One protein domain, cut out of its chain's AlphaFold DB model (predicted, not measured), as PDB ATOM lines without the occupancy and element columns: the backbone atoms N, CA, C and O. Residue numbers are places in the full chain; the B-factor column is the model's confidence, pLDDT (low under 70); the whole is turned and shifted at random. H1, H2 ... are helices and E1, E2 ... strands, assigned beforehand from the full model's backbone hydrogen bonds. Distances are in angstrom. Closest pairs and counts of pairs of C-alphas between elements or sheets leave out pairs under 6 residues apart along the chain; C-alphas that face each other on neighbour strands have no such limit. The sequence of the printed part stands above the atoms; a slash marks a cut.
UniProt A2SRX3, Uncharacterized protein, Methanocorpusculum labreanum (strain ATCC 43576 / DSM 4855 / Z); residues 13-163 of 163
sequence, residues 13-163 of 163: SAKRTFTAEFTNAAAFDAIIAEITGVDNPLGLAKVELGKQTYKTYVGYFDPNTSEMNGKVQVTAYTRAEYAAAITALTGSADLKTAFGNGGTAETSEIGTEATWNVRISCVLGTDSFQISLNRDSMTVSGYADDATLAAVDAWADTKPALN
ATOM      1  N   SER A  13     220.348 200.408 125.084       96.88
ATOM      2  CA  SER A  13     220.464 199.287 126.019       96.88
ATOM      3  C   SER A  13     221.460 198.257 125.501       96.88
ATOM      4  O   SER A  13     221.477 197.959 124.310       96.88
ATOM      5  N   ALA A  14     222.251 197.692 126.407       97.88
ATOM      6  CA  ALA A  14     223.244 196.668 126.129       97.88
ATOM      7  C   ALA A  14     223.176 195.579 127.203       97.88
ATOM      8  O   ALA A  14     222.958 195.866 128.381       97.88
ATOM      9  N   LYS A  15     223.359 194.323 126.791       97.81
ATOM     10  CA  LYS A  15     223.390 193.162 127.682       97.81
ATOM     11  C   LYS A  15     224.735 192.458 127.553       97.81
ATOM     12  O   LYS A  15     225.152 192.126 126.448       97.81
ATOM     13  N   ARG A  16     225.344 192.177 128.698       97.75
ATOM     14  CA  ARG A  16     226.497 191.298 128.871       97.75
ATOM     15  C   ARG A  16     226.008 189.992 129.490       97.75
ATOM     16  O   ARG A  16     225.334 190.025 130.518       97.75
ATOM     17  N   THR A  17     226.301 188.865 128.856       97.06
ATOM     18  CA  THR A  17     226.028 187.526 129.399       97.06
ATOM     19  C   THR A  17     227.339 186.959 129.925       97.06
ATOM     20  O   THR A  17     228.348 187.057 129.232       97.06
ATOM     21  N   PHE A  18     227.331 186.410 131.133       94.44
ATOM     22  CA  PHE A  18     228.523 185.864 131.787       94.44
ATOM     23  C   PHE A  18     228.814 184.448 131.285       94.44
ATOM     24  O   PHE A  18     227.898 183.746 130.849       94.44
ATOM     25  N   THR A  19     230.066 183.994 131.377       92.00
ATOM     26  CA  THR A  19     230.400 182.601 131.023       92.00
ATOM     27  C   THR A  19     229.870 181.589 132.032       92.00
ATOM     28  O   THR A  19     229.577 180.451 131.662       92.00
ATOM     29  N   ALA A  20     229.715 182.001 133.292       91.19
ATOM     30  CA  ALA A  20     229.164 181.191 134.367       91.19
ATOM     31  C   ALA A  20     228.193 182.007 135.226       91.19
ATOM     32  O   ALA A  20     228.402 183.193 135.478       91.19
ATOM     33  N   GLU A  21     227.138 181.352 135.710       91.81
ATOM     34  CA  GLU A  21     226.209 181.989 136.635       91.81
ATOM     35  C   GLU A  21     226.797 182.130 138.048       91.81
ATOM     36  O   GLU A  21     227.529 181.270 138.542       91.81
ATOM     37  N   PHE A  22     226.409 183.189 138.757       90.81
ATOM     38  CA  PHE A  22     226.726 183.360 140.171       90.81
ATOM     39  C   PHE A  22     226.064 182.266 141.014       90.81
ATOM     40  O   PHE A  22     224.873 182.330 141.306       90.81
ATOM     41  N   THR A  23     226.824 181.277 141.473       88.00
ATOM     42  CA  THR A  23     226.364 180.284 142.465       88.00
ATOM     43  C   THR A  23     226.595 180.756 143.899       88.00
ATOM     44  O   THR A  23     225.846 180.408 144.811       88.00
ATOM     45  N   ASN A  24     227.605 181.607 144.104       87.06
ATOM     46  CA  ASN A  24     227.938 182.166 145.404       87.06
ATOM     47  C   ASN A  24     227.214 183.496 145.638       87.06
ATOM     48  O   ASN A  24     227.457 184.502 144.967       87.06
ATOM     49  N   ALA A  25     226.364 183.490 146.658       87.69
ATOM     50  CA  ALA A  25     225.621 184.642 147.128       87.69
ATOM     51  C   ALA A  25     226.512 185.851 147.479       87.69
ATOM     52  O   ALA A  25     226.245 186.966 147.035       87.69
ATOM     53  N   ALA A  26     227.591 185.627 148.227       90.12
ATOM     54  CA  ALA A  26     228.492 186.686 148.664       90.12
ATOM     55  C   ALA A  26     229.259 187.318 147.493       90.12
ATOM     56  O   ALA A  26     229.483 188.522 147.492       90.12
ATOM     57  N   ALA A  27     229.617 186.527 146.474       92.25
ATOM     58  CA  ALA A  27     230.270 187.048 145.271       92.25
ATOM     59  C   ALA A  27     229.337 187.973 144.473       92.25
ATOM     60  O   ALA A  27     229.765 189.019 143.997       92.25
ATOM     61  N   PHE A  28     228.053 187.615 144.372       94.25
ATOM     62  CA  PHE A  28     227.037 188.458 143.740       94.25
ATOM     63  C   PHE A  28     226.826 189.769 144.510       94.25
ATOM     64  O   PHE A  28     226.824 190.851 143.924       94.25
ATOM     65  N   ASP A  29     226.701 189.680 145.837       93.00
ATOM     66  CA  ASP A  29     226.491 190.850 146.695       93.00
ATOM     67  C   ASP A  29     227.722 191.772 146.713       93.00
ATOM     68  O   ASP A  29     227.567 192.990 146.787       93.00
ATOM     69  N   ALA A  30     228.932 191.221 146.564       94.06
ATOM     70  CA  ALA A  30     230.162 192.001 146.447       94.06
ATOM     71  C   ALA A  30     230.170 192.902 145.201       94.06
ATOM     72  O   ALA A  30     230.566 194.057 145.304       94.06
ATOM     73  N   ILE A  31     229.671 192.424 144.054       95.69
ATOM     74  CA  ILE A  31     229.554 193.250 142.839       95.69
ATOM     75  C   ILE A  31     228.605 194.433 143.068       95.69
ATOM     76  O   ILE A  31     228.910 195.565 142.699       95.69
ATOM     77  N   ILE A  32     227.460 194.187 143.711       94.88
ATOM     78  CA  ILE A  32     226.484 195.241 144.021       94.88
ATOM     79  C   ILE A  32     227.079 196.247 145.008       94.88
ATOM     80  O   ILE A  32     226.955 197.457 144.804       94.88
ATOM     81  N   ALA A  33     227.729 195.755 146.064       94.12
ATOM     82  CA  ALA A  33     228.381 196.583 147.067       94.12
ATOM     83  C   ALA A  33     229.515 197.424 146.470       94.12
ATOM     84  O   ALA A  33     229.697 198.558 146.886       94.12
ATOM     85  N   GLU A  34     230.235 196.915 145.472       94.25
ATOM     86  CA  GLU A  34     231.286 197.679 144.805       94.25
ATOM     87  C   GLU A  34     230.711 198.842 143.979       94.25
ATOM     88  O   GLU A  34     231.185 199.969 144.098       94.25
ATOM     89  N   ILE A  35     229.645 198.609 143.198       94.56
ATOM     90  CA  ILE A  35     228.979 199.669 142.413       94.56
ATOM     91  C   ILE A  35     228.352 200.731 143.330       94.56
ATOM     92  O   ILE A  35     228.419 201.924 143.044       94.56
ATOM     93  N   THR A  36     227.691 200.295 144.405       94.12
ATOM     94  CA  THR A  36     226.914 201.173 145.303       94.12
ATOM     95  C   THR A  36     227.716 201.719 146.485       94.12
ATOM     96  O   THR A  36     227.208 202.548 147.241       94.12
ATOM     97  N   GLY A  37     228.946 201.243 146.663       90.06
ATOM     98  CA  GLY A  37     229.818 201.576 147.778       90.06
ATOM     99  C   GLY A  37     230.626 202.850 147.564       90.06
ATOM    100  O   GLY A  37     230.500 203.555 146.565       90.06
ATOM    101  N   VAL A  38     231.490 203.136 148.536       82.56
ATOM    102  CA  VAL A  38     232.332 204.344 148.553       82.56
ATOM    103  C   VAL A  38     233.409 204.349 147.472       82.56
ATOM    104  O   VAL A  38     233.784 205.423 147.010       82.56
ATOM    105  N   ASP A  39     233.874 203.169 147.059       81.38
ATOM    106  CA  ASP A  39     234.921 203.034 146.043       81.38
ATOM    107  C   ASP A  39     234.432 203.489 144.667       81.38
ATOM    108  O   ASP A  39     235.248 203.947 143.870       81.38
ATOM    109  N   ASN A  40     233.113 203.388 144.420       85.88
ATOM    110  CA  ASN A  40     232.403 203.889 143.241       85.88
ATOM    111  C   ASN A  40     233.276 203.831 141.973       85.88
ATOM    112  O   ASN A  40     233.652 204.870 141.417       85.88
ATOM    113  N   PRO A  41     233.638 202.621 141.518       89.25
ATOM    114  CA  PRO A  41     234.673 202.432 140.501       89.25
ATOM    115  C   PRO A  41     234.289 203.035 139.143       89.25
ATOM    116  O   PRO A  41     235.143 203.255 138.288       89.25
ATOM    117  N   LEU A  42     232.998 203.314 138.954       91.75
ATOM    118  CA  LEU A  42     232.428 203.933 137.766       91.75
ATOM    119  C   LEU A  42     232.398 205.470 137.842       91.75
ATOM    120  O   LEU A  42     232.001 206.108 136.871       91.75
ATOM    121  N   GLY A  43     232.776 206.078 138.971       91.62
ATOM    122  CA  GLY A  43     232.755 207.532 139.151       91.62
ATOM    123  C   GLY A  43     231.347 208.137 139.087       91.62
ATOM    124  O   GLY A  43     231.170 209.255 138.603       91.62
ATOM    125  N   LEU A  44     230.331 207.397 139.540       94.62
ATOM    126  CA  LEU A  44     228.929 207.808 139.488       94.62
ATOM    127  C   LEU A  44     228.677 209.042 140.364       94.62
ATOM    128  O   LEU A  44     229.013 209.056 141.545       94.62
ATOM    129  N   ALA A  45     228.015 210.055 139.811       94.75
ATOM    130  CA  ALA A  45     227.593 211.241 140.555       94.75
ATOM    131  C   ALA A  45     226.411 210.944 141.493       94.75
ATOM    132  O   ALA A  45     226.283 211.540 142.561       94.75
ATOM    133  N   LYS A  46     225.540 210.012 141.092       95.00
ATOM    134  CA  LYS A  46     224.460 209.475 141.920       95.00
ATOM    135  C   LYS A  46     224.353 207.977 141.672       95.00
ATOM    136  O   LYS A  46     224.343 207.536 140.524       95.00
ATOM    137  N   VAL A  47     224.220 207.219 142.751       96.31
ATOM    138  CA  VAL A  47     223.937 205.789 142.717       96.31
ATOM    139  C   VAL A  47     222.834 205.483 143.722       96.31
ATOM    140  O   VAL A  47     222.851 205.979 144.846       96.31
ATOM    141  N   GLU A  48     221.831 204.722 143.301       95.25
ATOM    142  CA  GLU A  48     220.690 204.372 144.139       95.25
ATOM    143  C   GLU A  48     220.304 202.914 143.904       95.25
ATOM    144  O   GLU A  48     219.983 202.503 142.784       95.25
ATOM    145  N   LEU A  49     220.341 202.124 144.977       95.06
ATOM    146  CA  LEU A  49     219.889 200.744 144.946       95.06
ATOM    147  C   LEU A  49     218.363 200.725 144.822       95.06
ATOM    148  O   LEU A  49     217.646 201.187 145.705       95.06
ATOM    149  N   GLY A  50     217.878 200.211 143.699       93.06
ATOM    150  CA  GLY A  50     216.463 200.135 143.384       93.06
ATOM    151  C   GLY A  50     215.851 198.791 143.767       93.06
ATOM    152  O   GLY A  50     216.193 198.163 144.770       93.06
ATOM    153  N   LYS A  51     214.905 198.339 142.936       93.00
ATOM    154  CA  LYS A  51     214.190 197.080 143.148       93.00
ATOM    155  C   LYS A  51     215.159 195.896 143.137       93.00
ATOM    156  O   LYS A  51     215.903 195.698 142.179       93.00
ATOM    157  N   GLN A  52     215.058 195.079 144.176       95.56
ATOM    158  CA  GLN A  52     215.741 193.798 144.297       95.56
ATOM    159  C   GLN A  52     214.697 192.683 144.302       95.56
ATOM    160  O   GLN A  52     213.558 192.879 144.721       95.56
ATOM    161  N   THR A  53     215.037 191.510 143.791       95.94
ATOM    162  CA  THR A  53     214.182 190.325 143.855       95.94
ATOM    163  C   THR A  53     215.062 189.090 143.903       95.94
ATOM    164  O   THR A  53     215.852 188.849 142.994       95.94
ATOM    165  N   TYR A  54     214.891 188.292 144.950       94.94
ATOM    166  CA  TYR A  54     215.608 187.041 145.151       94.94
ATOM    167  C   TYR A  54     214.603 185.902 145.239       94.94
ATOM    168  O   TYR A  54     213.683 185.938 146.059       94.94
ATOM    169  N   LYS A  55     214.765 184.898 144.381       93.75
ATOM    170  CA  LYS A  55     213.910 183.717 144.322       93.75
ATOM    171  C   LYS A  55     214.741 182.450 144.341       93.75
ATOM    172  O   LYS A  55     215.796 182.392 143.716       93.75
ATOM    173  N   THR A  56     214.234 181.444 145.033       93.38
ATOM    174  CA  THR A  56     214.741 180.071 144.997       93.38
ATOM    175  C   THR A  56     213.636 179.124 145.440       93.38
ATOM    176  O   THR A  56     212.534 179.570 145.769       93.38
ATOM    177  N   TYR A  57     213.937 177.837 145.491       93.50
ATOM    178  CA  TYR A  57     213.085 176.840 146.108       93.50
ATOM    179  C   TYR A  57     213.847 176.110 147.206       93.50
ATOM    180  O   TYR A  57     215.056 175.910 147.123       93.50
ATOM    181  N   VAL A  58     213.101 175.681 148.216       95.19
ATOM    182  CA  VAL A  58     213.545 174.702 149.204       95.19
ATOM    183  C   VAL A  58     212.863 173.386 148.861       95.19
ATOM    184  O   VAL A  58     211.631 173.319 148.878       95.19
ATOM    185  N   GLY A  59     213.656 172.378 148.506       95.31
ATOM    186  CA  GLY A  59     213.199 171.011 148.265       95.31
ATOM    187  C   GLY A  59     213.189 170.210 149.560       95.31
ATOM    188  O   GLY A  59     214.018 170.452 150.436       95.31
ATOM    189  N   TYR A  60     212.251 169.274 149.673       96.06
ATOM    190  CA  TYR A  60     212.113 168.347 150.792       96.06
ATOM    191  C   TYR A  60     212.175 166.918 150.254       96.06
ATOM    192  O   TYR A  60     211.431 166.572 149.332       96.06
ATOM    193  N   PHE A  61     213.053 166.106 150.835       94.94
ATOM    194  CA  PHE A  61     213.456 164.815 150.281       94.94
ATOM    195  C   PHE A  61     213.102 163.669 151.218       94.94
ATOM    196  O   PHE A  61     213.275 163.807 152.429       94.94
ATOM    197  N   ASP A  62     212.644 162.543 150.667       93.56
ATOM    198  CA  ASP A  62     212.429 161.323 151.451       93.56
ATOM    199  C   ASP A  62     213.776 160.717 151.878       93.56
ATOM    200  O   ASP A  62     214.654 160.521 151.033       93.56
ATOM    201  N   PRO A  63     213.964 160.364 153.161       94.44
ATOM    202  CA  PRO A  63     215.233 159.822 153.638       94.44
ATOM    203  C   PRO A  63     215.545 158.411 153.114       94.44
ATOM    204  O   PRO A  63     216.690 157.975 153.214       94.44
ATOM    205  N   ASN A  64     214.556 157.678 152.593       93.69
ATOM    206  CA  ASN A  64     214.721 156.302 152.122       93.69
ATOM    207  C   ASN A  64     214.960 156.217 150.613       93.69
ATOM    208  O   ASN A  64     215.672 155.320 150.165       93.69
ATOM    209  N   THR A  65     214.343 157.109 149.829       92.88
ATOM    210  CA  THR A  65     214.457 157.104 148.358       92.88
ATOM    211  C   THR A  65     215.379 158.193 147.823       92.88
ATOM    212  O   THR A  65     215.810 158.101 146.676       92.88
ATOM    213  N   SER A  66     215.689 159.210 148.634       87.75
ATOM    214  CA  SER A  66     216.367 160.442 148.211       87.75
ATOM    215  C   SER A  66     215.619 161.213 147.117       87.75
ATOM    216  O   SER A  66     216.197 162.077 146.463       87.75
ATOM    217  N   GLU A  67     214.333 160.926 146.901       90.88
ATOM    218  CA  GLU A  67     213.510 161.646 145.932       90.88
ATOM    219  C   GLU A  67     212.910 162.909 146.559       90.88
ATOM    220  O   GLU A  67     212.527 162.929 147.733       90.88
ATOM    221  N   MET A  68     212.806 163.973 145.760       92.31
ATOM    222  CA  MET A  68     212.135 165.205 146.168       92.31
ATOM    223  C   MET A  68     210.617 165.015 146.128       92.31
ATOM    224  O   MET A  68     210.005 165.002 145.059       92.31
ATOM    225  N   ASN A  69     209.998 164.954 147.302       93.00
ATOM    226  CA  ASN A  69     208.556 164.755 147.455       93.00
ATOM    227  C   ASN A  69     207.771 166.077 147.510       93.00
ATOM    228  O   ASN A  69     206.555 166.099 147.307       93.00
ATOM    229  N   GLY A  70     208.450 167.201 147.751       92.38
ATOM    230  CA  GLY A  70     207.830 168.521 147.718       92.38
ATOM    231  C   GLY A  70     208.840 169.655 147.620       92.38
ATOM    232  O   GLY A  70     210.018 169.491 147.931       92.38
ATOM    233  N   LYS A  71     208.370 170.832 147.198       94.25
ATOM    234  CA  LYS A  71     209.170 172.061 147.194       94.25
ATOM    235  C   LYS A  71     208.343 173.290 147.549       94.25
ATOM    236  O   LYS A  71     207.165 173.373 147.211       94.25
ATOM    237  N   VAL A  72     208.979 174.264 148.195       94.81
ATOM    238  CA  VAL A  72     208.388 175.565 148.544       94.81
ATOM    239  C   VAL A  72     209.209 176.677 147.904       94.81
ATOM    240  O   VAL A  72     210.429 176.701 148.040       94.81
ATOM    241  N   GLN A  73     208.548 177.610 147.215       93.75
ATOM    242  CA  GLN A  73     209.215 178.771 146.626       93.75
ATOM    243  C   GLN A  73     209.453 179.858 147.679       93.75
ATOM    244  O   GLN A  73     208.540 180.257 148.399       93.75
ATOM    245  N   VAL A  74     210.664 180.405 147.689       94.44
ATOM    246  CA  VAL A  74     211.021 181.625 148.415       94.44
ATOM    247  C   VAL A  74     211.002 182.794 147.443       94.44
ATOM    248  O   VAL A  74     211.509 182.710 146.325       94.44
ATOM    249  N   THR A  75     210.419 183.916 147.850       95.25
ATOM    250  CA  THR A  75     210.545 185.192 147.142       95.25
ATOM    251  C   THR A  75     210.734 186.291 148.169       95.25
ATOM    252  O   THR A  75     209.926 186.426 149.080       95.25
ATOM    253  N   ALA A  76     211.813 187.051 148.020       95.25
ATOM    254  CA  ALA A  76     212.205 188.105 148.944       95.25
ATOM    255  C   ALA A  76     212.678 189.349 148.187       95.25
ATOM    256  O   ALA A  76     213.123 189.259 147.036       95.25
ATOM    257  N   TYR A  77     212.593 190.505 148.844       95.62
ATOM    258  CA  TYR A  77     212.961 191.800 148.268       95.62
ATOM    259  C   TYR A  77     214.237 192.376 148.884       95.62
ATOM    260  O   TYR A  77     214.732 193.397 148.420       95.62
ATOM    261  N   THR A  78     214.819 191.688 149.865       92.31
ATOM    262  CA  THR A  78     216.167 191.950 150.366       92.31
ATOM    263  C   THR A  78     216.946 190.651 150.545       92.31
ATOM    264  O   THR A  78     216.376 189.562 150.684       92.31
ATOM    265  N   ARG A  79     218.277 190.759 150.590       89.88
ATOM    266  CA  ARG A  79     219.145 189.609 150.857       89.88
ATOM    267  C   ARG A  79     218.956 189.027 152.258       89.88
ATOM    268  O   ARG A  79     219.012 187.811 152.422       89.88
ATOM    269  N   ALA A  80     218.695 189.880 153.246       92.00
ATOM    270  CA  ALA A  80     218.457 189.460 154.623       92.00
ATOM    271  C   ALA A  80     217.158 188.648 154.751       92.00
ATOM    272  O   ALA A  80     217.170 187.563 155.329       92.00
ATOM    273  N   GLU A  81     216.063 189.125 154.147       95.12
ATOM    274  CA  GLU A  81     214.791 188.388 154.080       95.12
ATOM    275  C   GLU A  81     214.957 187.042 153.373       95.12
ATOM    276  O   GLU A  81     214.457 186.026 153.850       95.12
ATOM    277  N   TYR A  82     215.684 187.026 152.252       94.38
ATOM    278  CA  TYR A  82     215.946 185.812 151.482       94.38
ATOM    279  C   TYR A  82     216.664 184.750 152.323       94.38
ATOM    280  O   TYR A  82     216.223 183.603 152.380       94.38
ATOM    281  N   ALA A  83     217.744 185.141 153.009       93.12
ATOM    282  CA  ALA A  83     218.503 184.239 153.866       93.12
ATOM    283  C   ALA A  83     217.657 183.737 155.048       93.12
ATOM    284  O   ALA A  83     217.604 182.533 155.294       93.12
ATOM    285  N   ALA A  84     216.936 184.635 155.725       96.19
ATOM    286  CA  ALA A  84     216.077 184.283 156.852       96.19
ATOM    287  C   ALA A  84     214.957 183.307 156.451       96.19
ATOM    288  O   ALA A  84     214.709 182.332 157.159       96.19
ATOM    289  N   ALA A  85     214.318 183.529 155.298       96.00
ATOM    290  CA  ALA A  85     213.269 182.653 154.785       96.00
ATOM    291  C   ALA A  85     213.800 181.252 154.449       96.00
ATOM    292  O   ALA A  85     213.171 180.259 154.813       96.00
ATOM    293  N   ILE A  86     214.971 181.156 153.808       94.81
ATOM    294  CA  ILE A  86     215.609 179.860 153.527       94.81
ATOM    295  C   ILE A  86     215.916 179.128 154.829       94.81
ATOM    296  O   ILE A  86     215.548 177.967 154.954       94.81
ATOM    297  N   THR A  87     216.538 179.798 155.804       96.19
ATOM    298  CA  THR A  87     216.854 179.198 157.107       96.19
ATOM    299  C   THR A  87     215.601 178.716 157.835       96.19
ATOM    300  O   THR A  87     215.603 177.624 158.398       96.19
ATOM    301  N   ALA A  88     214.515 179.491 157.806       97.25
ATOM    302  CA  ALA A  88     213.257 179.098 158.436       97.25
ATOM    303  C   ALA A  88     212.640 177.855 157.770       97.25
ATOM    304  O   ALA A  88     212.196 176.940 158.460       97.25
ATOM    305  N   LEU A  89     212.639 177.795 156.435       96.38
ATOM    306  CA  LEU A  89     212.065 176.675 155.686       96.38
ATOM    307  C   LEU A  89     212.913 175.404 155.800       96.38
ATOM    308  O   LEU A  89     212.377 174.340 156.102       96.38
ATOM    309  N   THR A  90     214.234 175.503 155.638       96.12
ATOM    310  CA  THR A  90     215.134 174.347 155.795       96.12
ATOM    311  C   THR A  90     215.217 173.867 157.244       96.12
ATOM    312  O   THR A  90     215.504 172.696 157.490       96.12
ATOM    313  N   GLY A  91     214.945 174.737 158.219       96.44
ATOM    314  CA  GLY A  91     214.880 174.400 159.642       96.44
ATOM    315  C   GLY A  91     213.542 173.814 160.106       96.44
ATOM    316  O   GLY A  91     213.490 173.237 161.190       96.44
ATOM    317  N   SER A  92     212.471 173.926 159.315       96.94
ATOM    318  CA  SER A  92     211.124 173.537 159.744       96.94
ATOM    319  C   SER A  92     210.951 172.018 159.837       96.94
ATOM    320  O   SER A  92     210.966 171.314 158.825       96.94
ATOM    321  N   ALA A  93     210.751 171.513 161.057       96.75
ATOM    322  CA  ALA A  93     210.458 170.100 161.300       96.75
ATOM    323  C   ALA A  93     209.102 169.692 160.702       96.75
ATOM    324  O   ALA A  93     209.012 168.658 160.047       96.75
ATOM    325  N   ASP A  94     208.083 170.544 160.841       96.81
ATOM    326  CA  ASP A  94     206.736 170.264 160.337       96.81
ATOM    327  C   ASP A  94     206.723 170.103 158.813       96.81
ATOM    328  O   ASP A  94     206.118 169.168 158.292       96.81
ATOM    329  N   LEU A  95     207.434 170.973 158.086       95.88
ATOM    330  CA  LEU A  95     207.508 170.890 156.624       95.88
ATOM    331  C   LEU A  95     208.337 169.688 156.161       95.88
ATOM    332  O   LEU A  95     207.969 169.040 155.184       95.88
ATOM    333  N   LYS A  96     209.408 169.336 156.884       96.38
ATOM    334  CA  LYS A  96     210.165 168.101 156.624       96.38
ATOM    335  C   LYS A  96     209.311 166.860 156.808       96.38
ATOM    336  O   LYS A  96     209.374 165.966 155.975       96.38
ATOM    337  N   THR A  97     208.489 166.798 157.851       95.88
ATOM    338  CA  THR A  97     207.557 165.683 158.048       95.88
ATOM    339  C   THR A  97     206.466 165.671 156.981       95.88
ATOM    340  O   THR A  97     206.209 164.621 156.399       95.88
ATOM    341  N   ALA A  98     205.860 166.823 156.686       95.88
ATOM    342  CA  ALA A  98     204.741 166.921 155.752       95.88
ATOM    343  C   ALA A  98     205.134 166.638 154.294       95.88
ATOM    344  O   ALA A  98     204.390 165.961 153.589       95.88
ATOM    345  N   PHE A  99     206.277 167.158 153.839       93.62
ATOM    346  CA  PHE A  99     206.707 167.041 152.445       93.62
ATOM    347  C   PHE A  99     207.828 166.031 152.233       93.62
ATOM    348  O   PHE A  99     207.833 165.379 151.205       93.62
ATOM    349  N   GLY A 100     208.765 165.884 153.169       91.75
ATOM    350  CA  GLY A 100     209.954 165.034 153.018       91.75
ATOM    351  C   GLY A 100     209.916 163.742 153.832       91.75
ATOM    352  O   GLY A 100     210.954 163.118 153.998       91.75
ATOM    353  N   ASN A 101     208.775 163.358 154.420       93.19
ATOM    354  CA  ASN A 101     208.681 162.165 155.277       93.19
ATOM    355  C   ASN A 101     209.738 162.148 156.415       93.19
ATOM    356  O   ASN A 101     210.278 161.112 156.795       93.19
ATOM    357  N   GLY A 102     210.076 163.334 156.934       90.88
ATOM    358  CA  GLY A 102     211.081 163.530 157.983       90.88
ATOM    359  C   GLY A 102     212.534 163.604 157.498       90.88
ATOM    360  O   GLY A 102     213.435 163.656 158.333       90.88
ATOM    361  N   GLY A 103     212.775 163.617 156.185       92.75
ATOM    362  CA  GLY A 103     214.109 163.726 155.600       92.75
ATOM    363  C   GLY A 103     214.676 165.147 155.556       92.75
ATOM    364  O   GLY A 103     214.343 166.023 156.364       92.75
ATOM    365  N   THR A 104     215.610 165.372 154.632       94.00
ATOM    366  CA  THR A 104     216.359 166.629 154.524       94.00
ATOM    367  C   THR A 104     215.575 167.700 153.768       94.00
ATOM    368  O   THR A 104     214.664 167.419 152.988       94.00
ATOM    369  N   ALA A 105     215.930 168.959 154.032       95.31
ATOM    370  CA  ALA A 105     215.432 170.109 153.294       95.31
ATOM    371  C   ALA A 105     216.614 170.982 152.875       95.31
ATOM    372  O   ALA A 105     217.402 171.391 153.731       95.31
ATOM    373  N   GLU A 106     216.737 171.268 151.584       91.75
ATOM    374  CA  GLU A 106     217.885 171.989 151.037       91.75
ATOM    375  C   GLU A 106     217.547 172.778 149.769       91.75
ATOM    376  O   GLU A 106     216.489 172.618 149.160       91.75
ATOM    377  N   THR A 107     218.455 173.681 149.396       88.06
ATOM    378  CA  THR A 107     218.333 174.546 148.214       88.06
ATOM    379  C   THR A 107     219.325 174.181 147.109       88.06
ATOM    380  O   THR A 107     219.276 174.793 146.051       88.06
ATOM    381  N   SER A 108     220.264 173.259 147.349       73.94
ATOM    382  CA  SER A 108     221.393 172.941 146.457       73.94
ATOM    383  C   SER A 108     220.940 172.365 145.124       73.94
ATOM    384  O   SER A 108     221.301 172.904 144.081       73.94
ATOM    385  N   GLU A 109     220.109 171.321 145.147       61.75
ATOM    386  CA  GLU A 109     219.633 170.675 143.917       61.75
ATOM    387  C   GLU A 109     218.734 171.585 143.071       61.75
ATOM    388  O   GLU A 109     218.718 171.481 141.848       61.75
ATOM    389  N   ILE A 110     218.043 172.535 143.709       64.19
ATOM    390  CA  ILE A 110     217.195 173.526 143.029       64.19
ATOM    391  C   ILE A 110     217.935 174.859 142.816       64.19
ATOM    392  O   ILE A 110     217.376 175.832 142.307       64.19
ATOM    393  N   GLY A 111     219.215 174.934 143.190       65.00
ATOM    394  CA  GLY A 111     220.009 176.160 143.164       65.00
ATOM    395  C   GLY A 111     220.149 176.753 141.762       65.00
ATOM    396  O   GLY A 111     220.268 177.967 141.626       65.00
ATOM    397  N   THR A 112     220.045 175.924 140.722       69.25
ATOM    398  CA  THR A 112     220.029 176.339 139.311       69.25
ATOM    399  C   THR A 112     218.742 177.074 138.918       69.25
ATOM    400  O   THR A 112     218.767 177.910 138.022       69.25
ATOM    401  N   GLU A 113     217.625 176.851 139.621       79.50
ATOM    402  CA  GLU A 113     216.373 177.605 139.433       79.50
ATOM    403  C   GLU A 113     216.376 178.939 140.205       79.50
ATOM    404  O   GLU A 113     215.430 179.732 140.107       79.50
ATOM    405  N   ALA A 114     217.420 179.218 140.999       85.94
ATOM    406  CA  ALA A 114     217.504 180.464 141.742       85.94
ATOM    407  C   ALA A 114     217.604 181.651 140.778       85.94
ATOM    408  O   ALA A 114     218.460 181.699 139.896       85.94
ATOM    409  N   THR A 115     216.746 182.645 140.985       91.44
ATOM    410  CA  THR A 115     216.720 183.879 140.199       91.44
ATOM    411  C   THR A 115     217.011 185.049 141.119       91.44
ATOM    412  O   THR A 115     216.226 185.333 142.026       91.44
ATOM    413  N   TRP A 116     218.116 185.747 140.881       94.38
ATOM    414  CA  TRP A 116     218.440 186.993 141.574       94.38
ATOM    415  C   TRP A 116     218.435 188.122 140.560       94.38
ATOM    416  O   TRP A 116     219.006 187.977 139.485       94.38
ATOM    417  N   ASN A 117     217.772 189.219 140.902       95.94
ATOM    418  CA  ASN A 117     217.724 190.425 140.096       95.94
ATOM    419  C   ASN A 117     217.892 191.640 141.004       95.94
ATOM    420  O   ASN A 117     217.158 191.793 141.980       95.94
ATOM    421  N   VAL A 118     218.841 192.504 140.664       97.62
ATOM    422  CA  VAL A 118     219.077 193.766 141.363       97.62
ATOM    423  C   VAL A 118     219.169 194.883 140.346       97.62
ATOM    424  O   VAL A 118     219.947 194.804 139.399       97.62
ATOM    425  N   ARG A 119     218.364 195.926 140.542       97.56
ATOM    426  CA  ARG A 119     218.398 197.135 139.723       97.56
ATOM    427  C   ARG A 119     219.072 198.267 140.486       97.56
ATOM    428  O   ARG A 119     218.714 198.535 141.628       97.56
ATOM    429  N   ILE A 120     219.993 198.953 139.828       97.38
ATOM    430  CA  ILE A 120     220.745 200.085 140.360       97.38
ATOM    431  C   ILE A 120     220.533 201.262 139.414       97.38
ATOM    432  O   ILE A 120     220.779 201.149 138.214       97.38
ATOM    433  N   SER A 121     220.063 202.379 139.960       97.38
ATOM    434  CA  SER A 121     219.955 203.639 139.227       97.38
ATOM    435  C   SER A 121     221.278 204.380 139.321       97.38
ATOM    436  O   SER A 121     221.786 204.581 140.424       97.38
ATOM    437  N   CYS A 122     221.809 204.806 138.182       97.06
ATOM    438  CA  CYS A 122     223.131 205.406 138.074       97.06
ATOM    439  C   CYS A 122     223.055 206.737 137.321       97.06
ATOM    440  O   CYS A 122     222.286 206.882 136.369       97.06
ATOM    441  N   VAL A 123     223.888 207.692 137.727       96.06
ATOM    442  CA  VAL A 123     224.137 208.938 136.996       96.06
ATOM    443  C   VAL A 123     225.637 209.080 136.780       96.06
ATOM    444  O   VAL A 123     226.389 209.100 137.756       96.06
ATOM    445  N   LEU A 124     226.065 209.200 135.523       95.00
ATOM    446  CA  LEU A 124     227.458 209.427 135.138       95.00
ATOM    447  C   LEU A 124     227.542 210.690 134.277       95.00
ATOM    448  O   LEU A 124     227.019 210.739 133.165       95.00
ATOM    449  N   GLY A 125     228.174 211.737 134.808       90.50
ATOM    450  CA  GLY A 125     228.167 213.051 134.167       90.50
ATOM    451  C   GLY A 125     226.738 213.586 134.015       90.50
ATOM    452  O   GLY A 125     226.098 213.925 135.006       90.50
ATOM    453  N   THR A 126     226.249 213.659 132.775       90.81
ATOM    454  CA  THR A 126     224.870 214.084 132.455       90.81
ATOM    455  C   THR A 126     223.938 212.921 132.110       90.81
ATOM    456  O   THR A 126     222.729 213.123 131.996       90.81
ATOM    457  N   ASP A 127     224.478 211.710 131.967       93.94
ATOM    458  CA  ASP A 127     223.727 210.536 131.543       93.94
ATOM    459  C   ASP A 127     223.086 209.836 132.748       93.94
ATOM    460  O   ASP A 127     223.698 209.706 133.811       93.94
ATOM    461  N   SER A 128     221.841 209.391 132.588       95.25
ATOM    462  CA  SER A 128     221.064 208.703 133.625       95.25
ATOM    463  C   SER A 128     220.621 207.347 133.106       95.25
ATOM    464  O   SER A 128     219.871 207.256 132.139       95.25
ATOM    465  N   PHE A 129     221.060 206.283 133.767       96.56
ATOM    466  CA  PHE A 129     220.880 204.922 133.284       96.56
ATOM    467  C   PHE A 129     220.627 203.944 134.431       96.56
ATOM    468  O   PHE A 129     220.623 204.294 135.612       96.56
ATOM    469  N   GLN A 130     220.353 202.700 134.071       97.56
ATOM    470  CA  GLN A 130     220.052 201.617 134.991       97.56
ATOM    471  C   GLN A 130     220.975 200.442 134.702       97.56
ATOM    472  O   GLN A 130     221.054 199.985 133.558       97.56
ATOM    473  N   ILE A 131     221.606 199.921 135.748       97.88
ATOM    474  CA  ILE A 131     222.278 198.625 135.723       97.88
ATOM    475  C   ILE A 131     221.320 197.601 136.331       97.88
ATOM    476  O   ILE A 131     220.856 197.758 137.457       97.88
ATOM    477  N   SER A 132     221.006 196.549 135.584       97.94
ATOM    478  CA  SER A 132     220.292 195.377 136.081       97.94
ATOM    479  C   SER A 132     221.256 194.204 136.132       97.94
ATOM    480  O   SER A 132     221.732 193.764 135.088       97.94
ATOM    481  N   LEU A 133     221.504 193.681 137.326       97.69
ATOM    482  CA  LEU A 133     222.355 192.521 137.551       97.69
ATOM    483  C   LEU A 133     221.495 191.284 137.818       97.69
ATOM    484  O   LEU A 133     220.642 191.292 138.707       97.69
ATOM    485  N   ASN A 134     221.732 190.233 137.043       96.25
ATOM    486  CA  ASN A 134     221.203 188.888 137.231       96.25
ATOM    487  C   ASN A 134     222.349 187.919 137.533       96.25
ATOM    488  O   ASN A 134     223.519 188.275 137.417       96.25
ATOM    489  N   ARG A 135     222.028 186.670 137.887       94.50
ATOM    490  CA  ARG A 135     223.056 185.642 138.126       94.50
ATOM    491  C   ARG A 135     223.897 185.336 136.886       94.50
ATOM    492  O   ARG A 135     225.045 184.961 137.044       94.50
ATOM    493  N   ASP A 136     223.347 185.492 135.690       95.00
ATOM    494  CA  ASP A 136     223.963 185.094 134.418       95.00
ATOM    495  C   ASP A 136     224.282 186.279 133.497       95.00
ATOM    496  O   ASP A 136     224.790 186.103 132.389       95.00
ATOM    497  N   SER A 137     223.896 187.492 133.890       96.75
ATOM    498  CA  SER A 137     223.954 188.635 132.996       96.75
ATOM    499  C   SER A 137     223.907 189.974 133.711       96.75
ATOM    500  O   SER A 137     223.312 190.130 134.774       96.75
ATOM    501  N   MET A 138     224.470 190.981 133.053       97.88
ATOM    502  CA  MET A 138     224.331 192.386 133.399       97.88
ATOM    503  C   MET A 138     223.707 193.125 132.219       97.88
ATOM    504  O   MET A 138     224.064 192.897 131.068       97.88
ATOM    505  N   THR A 139     222.756 194.013 132.479       98.19
ATOM    506  CA  THR A 139     222.149 194.868 131.453       98.19
ATOM    507  C   THR A 139     222.312 196.324 131.842       98.19
ATOM    508  O   THR A 139     221.912 196.711 132.937       98.19
ATOM    509  N   VAL A 140     222.857 197.128 130.936       98.00
ATOM    510  CA  VAL A 140     222.927 198.587 131.045       98.00
ATOM    511  C   VAL A 140     221.842 199.152 130.142       98.00
ATOM    512  O   VAL A 140     221.803 198.848 128.953       98.00
ATOM    513  N   SER A 141     220.920 199.936 130.689       97.38
ATOM    514  CA  SER A 141     219.751 200.433 129.954       97.38
ATOM    515  C   SER A 141     219.471 201.892 130.269       97.38
ATOM    516  O   SER A 141     219.731 202.346 131.378       97.38
ATOM    517  N   GLY A 142     218.939 202.630 129.299       95.44
ATOM    518  CA  GLY A 142     218.583 204.039 129.474       95.44
ATOM    519  C   GLY A 142     219.704 205.024 129.142       95.44
ATOM    520  O   GLY A 142     219.412 206.206 129.025       95.44
ATOM    521  N   TYR A 143     220.939 204.551 128.935       95.75
ATOM    522  CA  TYR A 143     222.090 205.408 128.635       95.75
ATOM    523  C   TYR A 143     221.956 206.074 127.260       95.75
ATOM    524  O   TYR A 143     221.468 205.458 126.309       95.75
ATOM    525  N   ALA A 144     222.389 207.324 127.151       94.19
ATOM    526  CA  ALA A 144     222.417 208.071 125.898       94.19
ATOM    527  C   ALA A 144     223.812 208.061 125.253       94.19
ATOM    528  O   ALA A 144     223.923 207.964 124.026       94.19
ATOM    529  N   ASP A 145     224.866 208.130 126.073       94.06
ATOM    530  CA  ASP A 145     226.253 208.252 125.621       94.06
ATOM    531  C   ASP A 145     226.956 206.886 125.573       94.06
ATOM    532  O   ASP A 145     226.922 206.110 126.529       94.06
ATOM    533  N   ASP A 146     227.637 206.586 124.468       94.31
ATOM    534  CA  ASP A 146     228.416 205.349 124.336       94.31
ATOM    535  C   ASP A 146     229.642 205.343 125.264       94.31
ATOM    536  O   ASP A 146     230.106 204.270 125.651       94.31
ATOM    537  N   ALA A 147     230.114 206.517 125.703       94.31
ATOM    538  CA  ALA A 147     231.128 206.622 126.748       94.31
ATOM    539  C   ALA A 147     230.644 206.037 128.089       94.31
ATOM    540  O   ALA A 147     231.441 205.432 128.808       94.31
ATOM    541  N   THR A 148     229.344 206.143 128.402       95.25
ATOM    542  CA  THR A 148     228.745 205.513 129.590       95.25
ATOM    543  C   THR A 148     228.863 203.997 129.509       95.25
ATOM    544  O   THR A 148     229.310 203.358 130.462       95.25
ATOM    545  N   LEU A 149     228.505 203.410 128.361       96.94
ATOM    546  CA  LEU A 149     228.632 201.969 128.168       96.94
ATOM    547  C   LEU A 149     230.100 201.532 128.233       96.94
ATOM    548  O   LEU A 149     230.398 200.567 128.926       96.94
ATOM    549  N   ALA A 150     231.008 202.253 127.569       96.31
ATOM    550  CA  ALA A 150     232.432 201.927 127.561       96.31
ATOM    551  C   ALA A 150     233.055 201.960 128.968       96.31
ATOM    552  O   ALA A 150     233.864 201.097 129.294       96.31
ATOM    553  N   ALA A 151     232.658 202.912 129.820       96.00
ATOM    554  CA  ALA A 151     233.116 202.972 131.208       96.00
ATOM    555  C   ALA A 151     232.632 201.763 132.028       96.00
ATOM    556  O   ALA A 151     233.414 201.163 132.768       96.00
ATOM    557  N   VAL A 152     231.358 201.377 131.870       96.56
ATOM    558  CA  VAL A 152     230.801 200.194 132.542       96.56
ATOM    559  C   VAL A 152     231.457 198.909 132.040       96.56
ATOM    560  O   VAL A 152     231.769 198.037 132.847       96.56
ATOM    561  N   ASP A 153     231.691 198.799 130.736       96.56
ATOM    562  CA  ASP A 153     232.300 197.622 130.118       96.56
ATOM    563  C   ASP A 153     233.764 197.457 130.545       96.56
ATOM    564  O   ASP A 153     234.150 196.390 131.014       96.56
ATOM    565  N   ALA A 154     234.543 198.545 130.527       96.00
ATOM    566  CA  ALA A 154     235.932 198.544 130.981       96.00
ATOM    567  C   ALA A 154     236.063 198.156 132.461       96.00
ATOM    568  O   ALA A 154     236.980 197.425 132.830       96.00
ATOM    569  N   TRP A 155     235.146 198.613 133.322       95.88
ATOM    570  CA  TRP A 155     235.098 198.160 134.712       95.88
ATOM    571  C   TRP A 155     234.709 196.682 134.808       95.88
ATOM    572  O   TRP A 155     235.364 195.931 135.532       95.88
ATOM    573  N   ALA A 156     233.682 196.247 134.076       96.31
ATOM    574  CA  ALA A 156     233.214 194.867 134.114       96.31
ATOM    575  C   ALA A 156     234.283 193.873 133.628       96.31
ATOM    576  O   ALA A 156     234.416 192.807 134.223       96.31
ATOM    577  N   ASP A 157     235.119 194.247 132.655       96.38
ATOM    578  CA  ASP A 157     236.262 193.446 132.193       96.38
ATOM    579  C   ASP A 157     237.268 193.144 133.312       96.38
ATOM    580  O   ASP A 157     237.891 192.078 133.327       96.38
ATOM    581  N   THR A 158     237.394 194.038 134.301       95.31
ATOM    582  CA  THR A 158     238.262 193.820 135.471       95.31
ATOM    583  C   THR A 158     237.703 192.796 136.461       95.31
ATOM    584  O   THR A 158     238.390 192.440 137.421       95.31
ATOM    585  N   LYS A 159     236.463 192.326 136.267       94.81
ATOM    586  CA  LYS A 159     235.760 191.415 137.173       94.81
ATOM    587  C   LYS A 159     235.676 190.023 136.557       94.81
ATOM    588  O   LYS A 159     234.801 189.779 135.733       94.81
ATOM    589  N   PRO A 160     236.494 189.058 137.017       92.56
ATOM    590  CA  PRO A 160     236.437 187.687 136.511       92.56
ATOM    591  C   PRO A 160     235.039 187.058 136.581       92.56
ATOM    592  O   PRO A 160     234.690 186.263 135.723       92.56
ATOM    593  N   ALA A 161     234.230 187.437 137.574       89.75
ATOM    594  CA  ALA A 161     232.874 186.921 137.750       89.75
ATOM    595  C   ALA A 161     231.844 187.463 136.731       89.75
ATOM    596  O   ALA A 161     230.717 186.981 136.714       89.75
ATOM    597  N   LEU A 162     232.200 188.470 135.922       93.75
ATOM    598  CA  LEU A 162     231.342 189.067 134.886       93.75
ATOM    599  C   LEU A 162     231.800 188.717 133.455       93.75
ATOM    600  O   LEU A 162     231.254 189.258 132.486       93.75
ATOM    601  N   ASN A 163     232.811 187.852 133.334       88.38
ATOM    602  CA  ASN A 163     233.451 187.456 132.079       88.38
ATOM    603  C   ASN A 163     233.019 186.082 131.598       88.38
ATOM    604  O   ASN A 163     232.537 185.260 132.409       88.38
TER     605      ASN A 163
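What this domain is: This is residues 13 to 163 of the 163 residues of an uncharacterized protein of Methanocorpusculum labreanum (strain ATCC 43576 / DSM 4855 / Z) (UniProt A2SRX3). A long, twisted sheet of six strands makes a rod, with E2 running through it and tying a broader end, where E4, E5, E6 and E1 lie side by side, to a narrow end made by the hairpin of E2 and E3. H1 and H4 pack on the broad end and H2 on the narrow end, all three over one face of the sheet, while H3 stands at the far part of the narrow end near the end of E2. The printed part has 151 residues, with four named helices and six named strands in the order E1 H1 E2 E3 H2 H3 E4 E5 E6 H4. The sheet's order is E1 E6 E5 E4 E2 E3, all antiparallel, and the class is mixed, helices and strands. The whole is loose, with a radius of gyration of the C-alphas of 18.7 A and spans of 60 by 26 by 23 A.

Where its parts are: E1, residues 13 to 17, begins at C-alpha 13 at (220.464, 199.287, 126.019). H1 is residues 25 to 36, 16.7 A from first to last C-alpha. E2, residues 46 to 61, is the longest strand at 46.7 A and ends at C-alpha 61 at (213.456, 164.815, 150.281). E3 is residues 68 to 76, 23.1 A. H2 is residues 79 to 91, 18.1 A, and H3 is residues 93 to 100, 9.7 A. E4 is residues 115 to 124, 28.2 A, E5 is residues 127 to 134, 22.5 A, and E6 is residues 137 to 141. H4, residues 146 to 157, is 16.3 A long and ends at C-alpha 157 at (236.262, 193.446, 132.193).

How they stand to each other: In the sheet, the edge strands are E1 and E3. E1 and E6 are antiparallel, with N 14 and O 140 within hydrogen-bond range at 2.8 A. E4, E5 and E6 form a meander, each strand the antiparallel neighbour of the one before; N 132 and O 139 are 2.8 A apart, and N 120 and O 131 are 2.8 A apart. E4 and E2 are antiparallel at 174 degrees, with N 53 and O 117 at 2.8 A. E2 and E3 form a hairpin, with N 58 and O 72 at 2.9 A. E3, H2 H3 and E4 make a split strand-helix-strand unit, two strands running the same way with helices between them in the chain and E2 between them in the sheet; its crossover is right-handed. H1, H2 and H4 lie on the same face of the sheet, a two-layer arrangement of helices over strands. H1 is on the sheet at a height of 9.6 A, over E4 and along it at 5 degrees on the local plane; its closest C-alphas to E2 are those of Thr 36 and Val 47, 6.1 A. H2, at a height of 8.6 A, is over E3 and only just over E2, where 3 of its 13 C-alphas fall; the closest C-alphas of H2 and E3 are those of Tyr 82 and Ala 76, 5.1 A. H3 is on the sheet and only just stands up from it, rising 41 degrees; C-alphas 61 and 100 are the closest of E2 and H3, 4.5 A. H4 is on the sheet, its closest C-alphas to E4 being those of Thr 148 and Leu 124, 6.9 A. H1 and H2 are apart. In H1, H2, H3 and H4 every O i to N i+4 pair is within hydrogen-bond range.

The domain as a whole: The C-alphas of Asn 64 and Thr 126 are the two farthest apart, 61.9 A. The printed part has no cut. The link from H3 to E4, residues 101 to 114, is long, and its residues 105 to 106 pair antiparallel with residues 59 to 60 of E2. The mean pLDDT of the printed part is 93.1, and residues 109 to 112 are under 70.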